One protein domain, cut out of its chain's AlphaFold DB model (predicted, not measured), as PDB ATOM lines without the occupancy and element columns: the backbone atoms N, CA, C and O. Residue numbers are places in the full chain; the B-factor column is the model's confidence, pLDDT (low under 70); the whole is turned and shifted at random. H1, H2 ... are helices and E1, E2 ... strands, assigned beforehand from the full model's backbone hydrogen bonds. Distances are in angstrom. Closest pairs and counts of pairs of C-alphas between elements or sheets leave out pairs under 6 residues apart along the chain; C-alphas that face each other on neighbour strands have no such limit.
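AT A GLANCE: This is residues 3 to 66 of the 66 residues of an uncharacterized protein of Pseudomonas chlororaphis subsp. aurantiaca (UniProt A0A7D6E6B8). A strongly twisted sheet of E2, E1 and E6 makes the core, and a second small sheet, the three-stranded E3, E4 and E5, comes close to it where E5 passes E6. H1 follows E6 and packs on the twisted sheet with residues 55 to 59; H1 is at one end of the longest axis and E3 at the other. The printed part has 64 residues with six named strands and then one named helix, in the order E1 E2 E3 E4 E5 E6 H1, and its class is mixed, helices and strands. The first sheet runs E2 E1 E6 and is mixed; the second runs E3 E4 E5 and is antiparallel. The whole is compact, with a radius of gyration of the C-alphas of 11.6 A and spans of 33 by 26 by 18 A.

IN THESE COORDINATES: In the first sheet, E1 is residues 3 to 8, 15.0 A long, beginning at C-alpha 3 (46.158, 7.071, -50.523). E2 is residues 14 to 22, 19.7 A, and bends by 73 degrees at residue 17; E6 is residues 49 to 53, 13.9 A. In the second sheet, E3 is residues 26 to 28, E4 is residues 31 to 36, 15.9 A, and E5 is residues 39 to 42. H1 is residues 55 to 64, 14.7 A, ending at C-alpha 64 (52.113, 20.608, -36.977).

HOW THE PARTS SIT: E1 is the inner strand of the first sheet. E1 and E2 form an antiparallel hairpin, with N 5 and O 19 at 2.8 A and N 15 and O 7 at 2.7 A. E1 and E6 are parallel, with N 6 and O 51 at 2.9 A. Residues 44 to 45 pair antiparallel with residues 49 to 50 of E6. H1 is on this sheet, at a height of 10.8 A, over E1 and only just over E2, on which 3 of its 10 C-alphas fall; it runs along the strands, at 23 degrees to E1 on the local plane. The closest C-alphas of E1 and H1 are those of Glu 7 and Ala 55, 6.4 A apart. In H1, 5 of 6 O i to N i+4 pairs are within hydrogen-bond range. The closest C-alphas of E5 and E6 are those of His 41 and Ile 51, 6.3 A apart. E3, E4 and E5 form a meander, each strand the antiparallel neighbour of the one before, with N 26 and O 33 at 2.7 A and N 36 and O 39 at 2.8 A. The pairing is staggered: E4 pairs with E3 over residues 31 to 33 and with E5 over residues 33 to 36. E4 and E6 are only just apart, at 8.0 A, and H1 is not on the second sheet.

THE WHOLE: The C-alphas farthest apart are those of Lys 29 and Ser 66, 35.8 A. The printed part has no cut, and no link is long; E5 to E6 is short and the others are tight. The mean pLDDT of the printed part is 89.2, and residues 64 to 66 are under 70.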
ATOM      1  N   TYR A   3      46.805   7.760 -51.630       92.25
ATOM      2  CA  TYR A   3      46.158   7.071 -50.523       92.25
ATOM      3  C   TYR A   3      45.174   7.987 -49.821       92.25
ATOM      4  O   TYR A   3      45.500   9.127 -49.485       92.25
ATOM      5  N   ASP A   4      44.005   7.438 -49.535       94.69
ATOM      6  CA  ASP A   4      43.024   8.100 -48.693       94.69
ATOM      7  C   ASP A   4      43.424   7.919 -47.217       94.69
ATOM      8  O   ASP A   4      43.869   6.847 -46.793       94.69
ATOM      9  N   ILE A   5      43.278   8.966 -46.409       94.25
ATOM     10  CA  ILE A   5      43.411   8.887 -44.954       94.25
ATOM     11  C   ILE A   5      42.012   8.919 -44.368       94.25
ATOM     12  O   ILE A   5      41.313   9.922 -44.484       94.25
ATOM     13  N   HIS A   6      41.614   7.846 -43.698       95.94
ATOM     14  CA  HIS A   6      40.327   7.776 -43.019       95.94
ATOM     15  C   HIS A   6      40.476   7.858 -41.505       95.94
ATOM     16  O   HIS A   6      41.469   7.428 -40.916       95.94
ATOM     17  N   GLU A   7      39.442   8.372 -40.854       95.69
ATOM     18  CA  GLU A   7      39.301   8.264 -39.408       95.69
ATOM     19  C   GLU A   7      39.098   6.800 -38.999       95.69
ATOM     20  O   GLU A   7      38.305   6.078 -39.598       95.69
ATOM     21  N   LYS A   8      39.777   6.358 -37.945       94.69
ATOM     22  CA  LYS A   8      39.470   5.114 -37.249       94.69
ATOM     23  C   LYS A   8      38.429   5.408 -36.176       94.69
ATOM     24  O   LYS A   8      38.708   6.141 -35.226       94.69
ATOM     25  N   ARG A   9      37.239   4.835 -36.326       93.25
ATOM     26  CA  ARG A   9      36.148   4.954 -35.352       93.25
ATOM     27  C   ARG A   9      36.452   4.145 -34.087       93.25
ATOM     28  O   ARG A   9      37.263   3.219 -34.105       93.25
ATOM     29  N   GLN A  10      35.777   4.483 -32.986       89.69
ATOM     30  CA  GLN A  10      35.930   3.783 -31.700       89.69
ATOM     31  C   GLN A  10      35.503   2.309 -31.767       89.69
ATOM     32  O   GLN A  10      36.067   1.478 -31.065       89.69
ATOM     33  N   ASP A  11      34.564   1.977 -32.656       91.69
ATOM     34  CA  ASP A  11      34.136   0.604 -32.958       91.69
ATOM     35  C   ASP A  11      35.152  -0.179 -33.821       91.69
ATOM     36  O   ASP A  11      34.921  -1.336 -34.163       91.69
ATOM     37  N   GLY A  12      36.284   0.439 -34.181       86.44
ATOM     38  CA  GLY A  12      37.312  -0.133 -35.048       86.44
ATOM     39  C   GLY A  12      37.031   0.016 -36.545       86.44
ATOM     40  O   GLY A  12      37.886  -0.353 -37.352       86.44
ATOM     41  N   GLY A  13      35.879   0.576 -36.921       91.38
ATOM     42  CA  GLY A  13      35.475   0.793 -38.302       91.38
ATOM     43  C   GLY A  13      36.190   1.959 -38.989       91.38
ATOM     44  O   GLY A  13      36.840   2.805 -38.366       91.38
ATOM     45  N   VAL A  14      36.030   2.012 -40.312       93.50
ATOM     46  CA  VAL A  14      36.533   3.102 -41.157       93.50
ATOM     47  C   VAL A  14      35.512   4.242 -41.171       93.50
ATOM     48  O   VAL A  14      34.332   4.049 -41.465       93.50
ATOM     49  N   GLY A  15      35.968   5.432 -40.805       92.81
ATOM     50  CA  GLY A  15      35.191   6.657 -40.718       92.81
ATOM     51  C   GLY A  15      35.323   7.547 -41.948       92.81
ATOM     52  O   GLY A  15      35.578   7.091 -43.065       92.81
ATOM     53  N   ARG A  16      35.101   8.846 -41.740       93.81
ATOM     54  CA  ARG A  16      35.146   9.842 -42.819       93.81
ATOM     55  C   ARG A  16      36.550   9.975 -43.413       93.81
ATOM     56  O   ARG A  16      37.540   9.725 -42.726       93.81
ATOM     57  N   LEU A  17      36.608  10.416 -44.668       94.19
ATOM     58  CA  LEU A  17      37.844  10.848 -45.316       94.19
ATOM     59  C   LEU A  17      38.363  12.114 -44.619       94.19
ATOM     60  O   LEU A  17      37.611  13.071 -44.429       94.19
ATOM     61  N   LEU A  18      39.627  12.091 -44.215       93.56
ATOM     62  CA  LEU A  18      40.317  13.180 -43.527       93.56
ATOM     63  C   LEU A  18      41.241  13.948 -44.474       93.56
ATOM     64  O   LEU A  18      41.274  15.174 -44.424       93.56
ATOM     65  N   ASP A  19      41.982  13.229 -45.318       92.75
ATOM     66  CA  ASP A  19      42.940  13.797 -46.270       92.75
ATOM     67  C   ASP A  19      43.223  12.800 -47.399       92.75
ATOM     68  O   ASP A  19      42.875  11.619 -47.305       92.75
ATOM     69  N   VAL A  20      43.900  13.270 -48.441       93.25
ATOM     70  CA  VAL A  20      44.397  12.452 -49.546       93.25
ATOM     71  C   VAL A  20      45.874  12.764 -49.742       93.25
ATOM     72  O   VAL A  20      46.256  13.908 -49.978       93.25
ATOM     73  N   ILE A  21      46.719  11.742 -49.636       90.38
ATOM     74  CA  ILE A  21      48.174  11.901 -49.673       90.38
ATOM     75  C   ILE A  21      48.799  11.123 -50.822       90.38
ATOM     76  O   ILE A  21      48.390  10.010 -51.138       90.38
ATOM     77  N   ASP A  22      49.868  11.670 -51.390       91.56
ATOM     78  CA  ASP A  22      50.719  10.956 -52.336       91.56
ATOM     79  C   ASP A  22      51.979  10.447 -51.637       91.56
ATOM     80  O   ASP A  22      52.832  11.223 -51.188       91.56
ATOM     81  N   ARG A  23      52.099   9.121 -51.523       88.56
ATOM     82  CA  ARG A  23      53.255   8.444 -50.914       88.56
ATOM     83  C   ARG A  23      53.671   7.209 -51.708       88.56
ATOM     84  O   ARG A  23      52.950   6.737 -52.589       88.56
ATOM     85  N   THR A  24      54.860   6.697 -51.415       88.38
ATOM     86  CA  THR A  24      55.333   5.407 -51.929       88.38
ATOM     87  C   THR A  24      55.286   4.410 -50.779       88.38
ATOM     88  O   THR A  24      55.866   4.695 -49.732       88.38
ATOM     89  N   PRO A  25      54.580   3.278 -50.922       89.56
ATOM     90  CA  PRO A  25      54.505   2.298 -49.861       89.56
ATOM     91  C   PRO A  25      55.819   1.519 -49.787       89.56
ATOM     92  O   PRO A  25      56.430   1.185 -50.802       89.56
ATOM     93  N   GLU A  26      56.216   1.166 -48.579       91.94
ATOM     94  CA  GLU A  26      57.258   0.192 -48.321       91.94
ATOM     95  C   GLU A  26      56.625  -1.202 -48.234       91.94
ATOM     96  O   GLU A  26      55.672  -1.440 -47.480       91.94
ATOM     97  N   ARG A  27      57.149  -2.152 -49.013       91.06
ATOM     98  CA  ARG A  27      56.733  -3.552 -48.921       91.06
ATOM     99  C   ARG A  27      57.510  -4.235 -47.807       91.06
ATOM    100  O   ARG A  27      58.713  -4.449 -47.922       91.06
ATOM    101  N   ARG A  28      56.799  -4.643 -46.761       89.50
ATOM    102  CA  ARG A  28      57.334  -5.431 -45.648       89.50
ATOM    103  C   ARG A  28      56.838  -6.871 -45.731       89.50
ATOM    104  O   ARG A  28      55.937  -7.187 -46.506       89.50
ATOM    105  N   LYS A  29      57.412  -7.762 -44.912       89.19
ATOM    106  CA  LYS A  29      57.021  -9.189 -44.873       89.19
ATOM    107  C   LYS A  29      55.518  -9.390 -44.632       89.19
ATOM    108  O   LYS A  29      54.952 -10.353 -45.129       89.19
ATOM    109  N   THR A  30      54.891  -8.489 -43.878       87.12
ATOM    110  CA  THR A  30      53.491  -8.576 -43.439       87.12
ATOM    111  C   THR A  30      52.504  -7.800 -44.313       87.12
ATOM    112  O   THR A  30      51.308  -7.871 -44.060       87.12
ATOM    113  N   GLY A  31      52.965  -7.065 -45.333       91.44
ATOM    114  CA  GLY A  31      52.089  -6.270 -46.196       91.44
ATOM    115  C   GLY A  31      52.730  -4.986 -46.717       91.44
ATOM    116  O   GLY A  31      53.949  -4.812 -46.678       91.44
ATOM    117  N   LEU A  32      51.889  -4.087 -47.224       92.94
ATOM    118  CA  LEU A  32      52.289  -2.746 -47.644       92.94
ATOM    119  C   LEU A  32      52.099  -1.767 -46.490       92.94
ATOM    120  O   LEU A  32      51.077  -1.800 -45.809       92.94
ATOM    121  N   PHE A  33      53.074  -0.887 -46.296       94.81
ATOM    122  CA  PHE A  33      53.041   0.146 -45.270       94.81
ATOM    123  C   PHE A  33      53.380   1.493 -45.886       94.81
ATOM    124  O   PHE A  33      54.208   1.569 -46.784       94.81
ATOM    125  N   VAL A  34      52.768   2.563 -45.402       93.19
ATOM    126  CA  VAL A  34      53.127   3.933 -45.775       93.19
ATOM    127  C   VAL A  34      53.671   4.628 -44.541       93.19
ATOM    128  O   VAL A  34      53.046   4.582 -43.483       93.19
ATOM    129  N   GLU A  35      54.832   5.265 -44.679       91.06
ATOM    130  CA  GLU A  35      55.327   6.181 -43.658       91.06
ATOM    131  C   GLU A  35      54.525   7.484 -43.710       91.06
ATOM    132  O   GLU A  35      54.433   8.150 -44.749       91.06
ATOM    133  N   PHE A  36      53.941   7.851 -42.577       87.69
ATOM    134  CA  PHE A  36      53.208   9.088 -42.414       87.69
ATOM    135  C   PHE A  36      53.503   9.699 -41.042       87.69
ATOM    136  O   PHE A  36      53.256   9.085 -40.009       87.69
ATOM    137  N   ASP A  37      54.058  10.916 -41.042       86.06
ATOM    138  CA  ASP A  37      54.459  11.643 -39.825       86.06
ATOM    139  C   ASP A  37      55.379  10.816 -38.897       86.06
ATOM    140  O   ASP A  37      55.189  10.773 -37.681       86.06
ATOM    141  N   GLY A  38      56.351  10.110 -39.490       86.81
ATOM    142  CA  GLY A  38      57.337   9.286 -38.780       86.81
ATOM    143  C   GLY A  38      56.830   7.923 -38.293       86.81
ATOM    144  O   GLY A  38      57.582   7.197 -37.646       86.81
ATOM    145  N   GLU A  39      55.584   7.549 -38.595       89.19
ATOM    146  CA  GLU A  39      55.017   6.240 -38.254       89.19
ATOM    147  C   GLU A  39      54.615   5.448 -39.499       89.19
ATOM    148  O   GLU A  39      54.143   5.998 -40.491       89.19
ATOM    149  N   PHE A  40      54.798   4.127 -39.451       91.31
ATOM    150  CA  PHE A  40      54.402   3.236 -40.539       91.31
ATOM    151  C   PHE A  40      52.983   2.724 -40.326       91.31
ATOM    152  O   PHE A  40      52.719   1.963 -39.395       91.31
ATOM    153  N   HIS A  41      52.092   3.078 -41.245       92.81
ATOM    154  CA  HIS A  41      50.703   2.643 -41.227       92.81
ATOM    155  C   HIS A  41      50.473   1.537 -42.255       92.81
ATOM    156  O   HIS A  41      50.919   1.674 -43.399       92.81
ATOM    157  N   PRO A  42      49.781   0.443 -41.889       94.38
ATOM    158  CA  PRO A  42      49.428  -0.591 -42.846       94.38
ATOM    159  C   PRO A  42      48.477  -0.013 -43.893       94.38
ATOM    160  O   PRO A  42      47.476   0.624 -43.559       94.38
ATOM    161  N   VAL A  43      48.788  -0.258 -45.161       94.44
ATOM    162  CA  VAL A  43      47.908   0.078 -46.276       94.44
ATOM    163  C   VAL A  43      46.785  -0.948 -46.320       94.44
ATOM    164  O   VAL A  43      47.022  -2.147 -46.483       94.44
ATOM    165  N   LEU A  44      45.559  -0.461 -46.197       93.44
ATOM    166  CA  LEU A  44      44.338  -1.223 -46.393       93.44
ATOM    167  C   LEU A  44      43.851  -1.035 -47.831       93.44
ATOM    168  O   LEU A  44      44.087  -0.003 -48.462       93.44
ATOM    169  N   THR A  45      43.185  -2.059 -48.360       86.56
ATOM    170  CA  THR A  45      42.694  -2.075 -49.743       86.56
ATOM    171  C   THR A  45      41.168  -2.119 -49.752       86.56
ATOM    172  O   THR A  45      40.554  -2.843 -48.970       86.56
ATOM    173  N   GLY A  46      40.557  -1.306 -50.611       81.06
ATOM    174  CA  GLY A  46      39.115  -1.248 -50.855       81.06
ATOM    175  C   GLY A  46      38.856  -0.804 -52.294       81.06
ATOM    176  O   GLY A  46      39.541  -1.254 -53.206       81.06
ATOM    177  N   ILE A  47      37.921   0.131 -52.509       84.44
ATOM    178  CA  ILE A  47      37.772   0.807 -53.819       84.44
ATOM    179  C   ILE A  47      39.052   1.589 -54.172       84.44
ATOM    180  O   ILE A  47      39.426   1.700 -55.339       84.44
ATOM    181  N   ARG A  48      39.739   2.113 -53.151       86.75
ATOM    182  CA  ARG A  48      41.062   2.742 -53.221       86.75
ATOM    183  C   ARG A  48      41.954   2.176 -52.120       86.75
ATOM    184  O   ARG A  48      41.473   1.483 -51.224       86.75
ATOM    185  N   ASN A  49      43.250   2.461 -52.195       92.62
ATOM    186  CA  ASN A  49      44.172   2.161 -51.106       92.62
ATOM    187  C   ASN A  49      44.086   3.266 -50.053       92.62
ATOM    188  O   ASN A  49      44.062   4.446 -50.402       92.62
ATOM    189  N   PHE A  50      44.073   2.896 -48.779       94.38
ATOM    190  CA  PHE A  50      43.905   3.860 -47.698       94.38
ATOM    191  C   PHE A  50      44.632   3.446 -46.423       94.38
ATOM    192  O   PHE A  50      44.963   2.278 -46.225       94.38
ATOM    193  N   ILE A  51      44.867   4.416 -45.545       94.88
ATOM    194  CA  ILE A  51      45.293   4.186 -44.162       94.88
ATOM    195  C   ILE A  51      44.223   4.719 -43.209       94.88
ATOM    196  O   ILE A  51      43.413   5.571 -43.577       94.88
ATOM    197  N   VAL A  52      44.220   4.223 -41.974       95.12
ATOM    198  CA  VAL A  52      43.317   4.703 -40.922       95.12
ATOM    199  C   VAL A  52      44.104   5.306 -39.768       95.12
ATOM    200  O   VAL A  52      45.091   4.723 -39.314       95.12
ATOM    201  N   LEU A  53      43.652   6.455 -39.273       93.88
ATOM    202  CA  LEU A  53      44.251   7.167 -38.144       93.88
ATOM    203  C   LEU A  53      43.207   7.439 -37.067       93.88
ATOM    204  O   LEU A  53      42.056   7.737 -37.372       93.88
ATOM    205  N   THR A  54      43.602   7.380 -35.797       92.81
ATOM    206  CA  THR A  54      42.729   7.833 -34.706       92.81
ATOM    207  C   THR A  54      42.529   9.349 -34.769       92.81
ATOM    208  O   THR A  54      43.377  10.077 -35.291       92.81
ATOM    209  N   ALA A  55      41.423   9.835 -34.199       89.31
ATOM    210  CA  ALA A  55      41.143  11.269 -34.118       89.31
ATOM    211  C   ALA A  55      42.271  12.036 -33.403       89.31
ATOM    212  O   ALA A  55      42.703  13.079 -33.879       89.31
ATOM    213  N   GLU A  56      42.816  11.485 -32.315       89.56
ATOM    214  CA  GLU A  56      43.936  12.086 -31.578       89.56
ATOM    215  C   GLU A  56      45.168  12.274 -32.469       89.56
ATOM    216  O   GLU A  56      45.748  13.361 -32.504       89.56
ATOM    217  N   ARG A  57      45.535  11.246 -33.249       89.38
ATOM    218  CA  ARG A  57      46.677  11.320 -34.166       89.38
ATOM    219  C   ARG A  57      46.443  12.362 -35.256       89.38
ATOM    220  O   ARG A  57      47.341  13.142 -35.562       89.38
ATOM    221  N   TRP A  58      45.227  12.408 -35.797       90.56
ATOM    222  CA  TRP A  58      44.843  13.406 -36.790       90.56
ATOM    223  C   TRP A  58      44.936  14.839 -36.248       90.56
ATOM    224  O   TRP A  58      45.511  15.713 -36.897       90.56
ATOM    225  N   GLU A  59      44.431  15.092 -35.037       89.38
ATOM    226  CA  GLU A  59      44.527  16.408 -34.396       89.38
ATOM    227  C   GLU A  59      45.981  16.818 -34.124       89.38
ATOM    228  O   GLU A  59      46.351  17.969 -34.370       89.38
ATOM    229  N   MET A  60      46.830  15.887 -33.676       87.19
ATOM    230  CA  MET A  60      48.264  16.145 -33.497       87.19
ATOM    231  C   MET A  60      48.933  16.581 -34.806       87.19
ATOM    232  O   MET A  60      49.713  17.535 -34.809       87.19
ATOM    233  N   MET A  61      48.601  15.931 -35.921       82.69
ATOM    234  CA  MET A  61      49.153  16.260 -37.238       82.69
ATOM    235  C   MET A  61      48.673  17.617 -37.750       82.69
ATOM    236  O   MET A  61      49.476  18.399 -38.260       82.69
ATOM    237  N   LYS A  62      47.384  17.942 -37.575       82.69
ATOM    238  CA  LYS A  62      46.845  19.255 -37.968       82.69
ATOM    239  C   LYS A  62      47.570  20.406 -37.277       82.69
ATOM    240  O   LYS A  62      47.826  21.422 -37.911       82.69
ATOM    241  N   ARG A  63      47.952  20.237 -36.007       77.19
ATOM    242  CA  ARG A  63      48.701  21.257 -35.254       77.19
ATOM    243  C   ARG A  63      50.123  21.483 -35.771       77.19
ATOM    244  O   ARG A  63      50.638  22.574 -35.594       77.19
ATOM    245  N   ARG A  64      50.755  20.487 -36.403       67.94
ATOM    246  CA  ARG A  64      52.113  20.608 -36.977       67.94
ATOM    247  C   ARG A  64      52.143  21.300 -38.340       67.94
ATOM    248  O   ARG A  64      53.197  21.769 -38.749       67.94
ATOM    249  N   LYS A  65      51.016  21.318 -39.057       60.06
ATOM    250  CA  LYS A  65      50.877  21.999 -40.355       60.06
ATOM    251  C   LYS A  65      50.537  23.495 -40.224       60.06
ATOM    252  O   LYS A  65      50.414  24.145 -41.260       60.06
ATOM    253  N   SER A  66      50.348  24.015 -39.005       51.31
ATOM    254  CA  SER A  66      49.957  25.407 -38.736       51.31
ATOM    255  C   SER A  66      51.103  26.266 -38.222       51.31
ATOM    256  O   SER A  66      52.078  25.700 -37.685       51.31
TER     257      SER A  66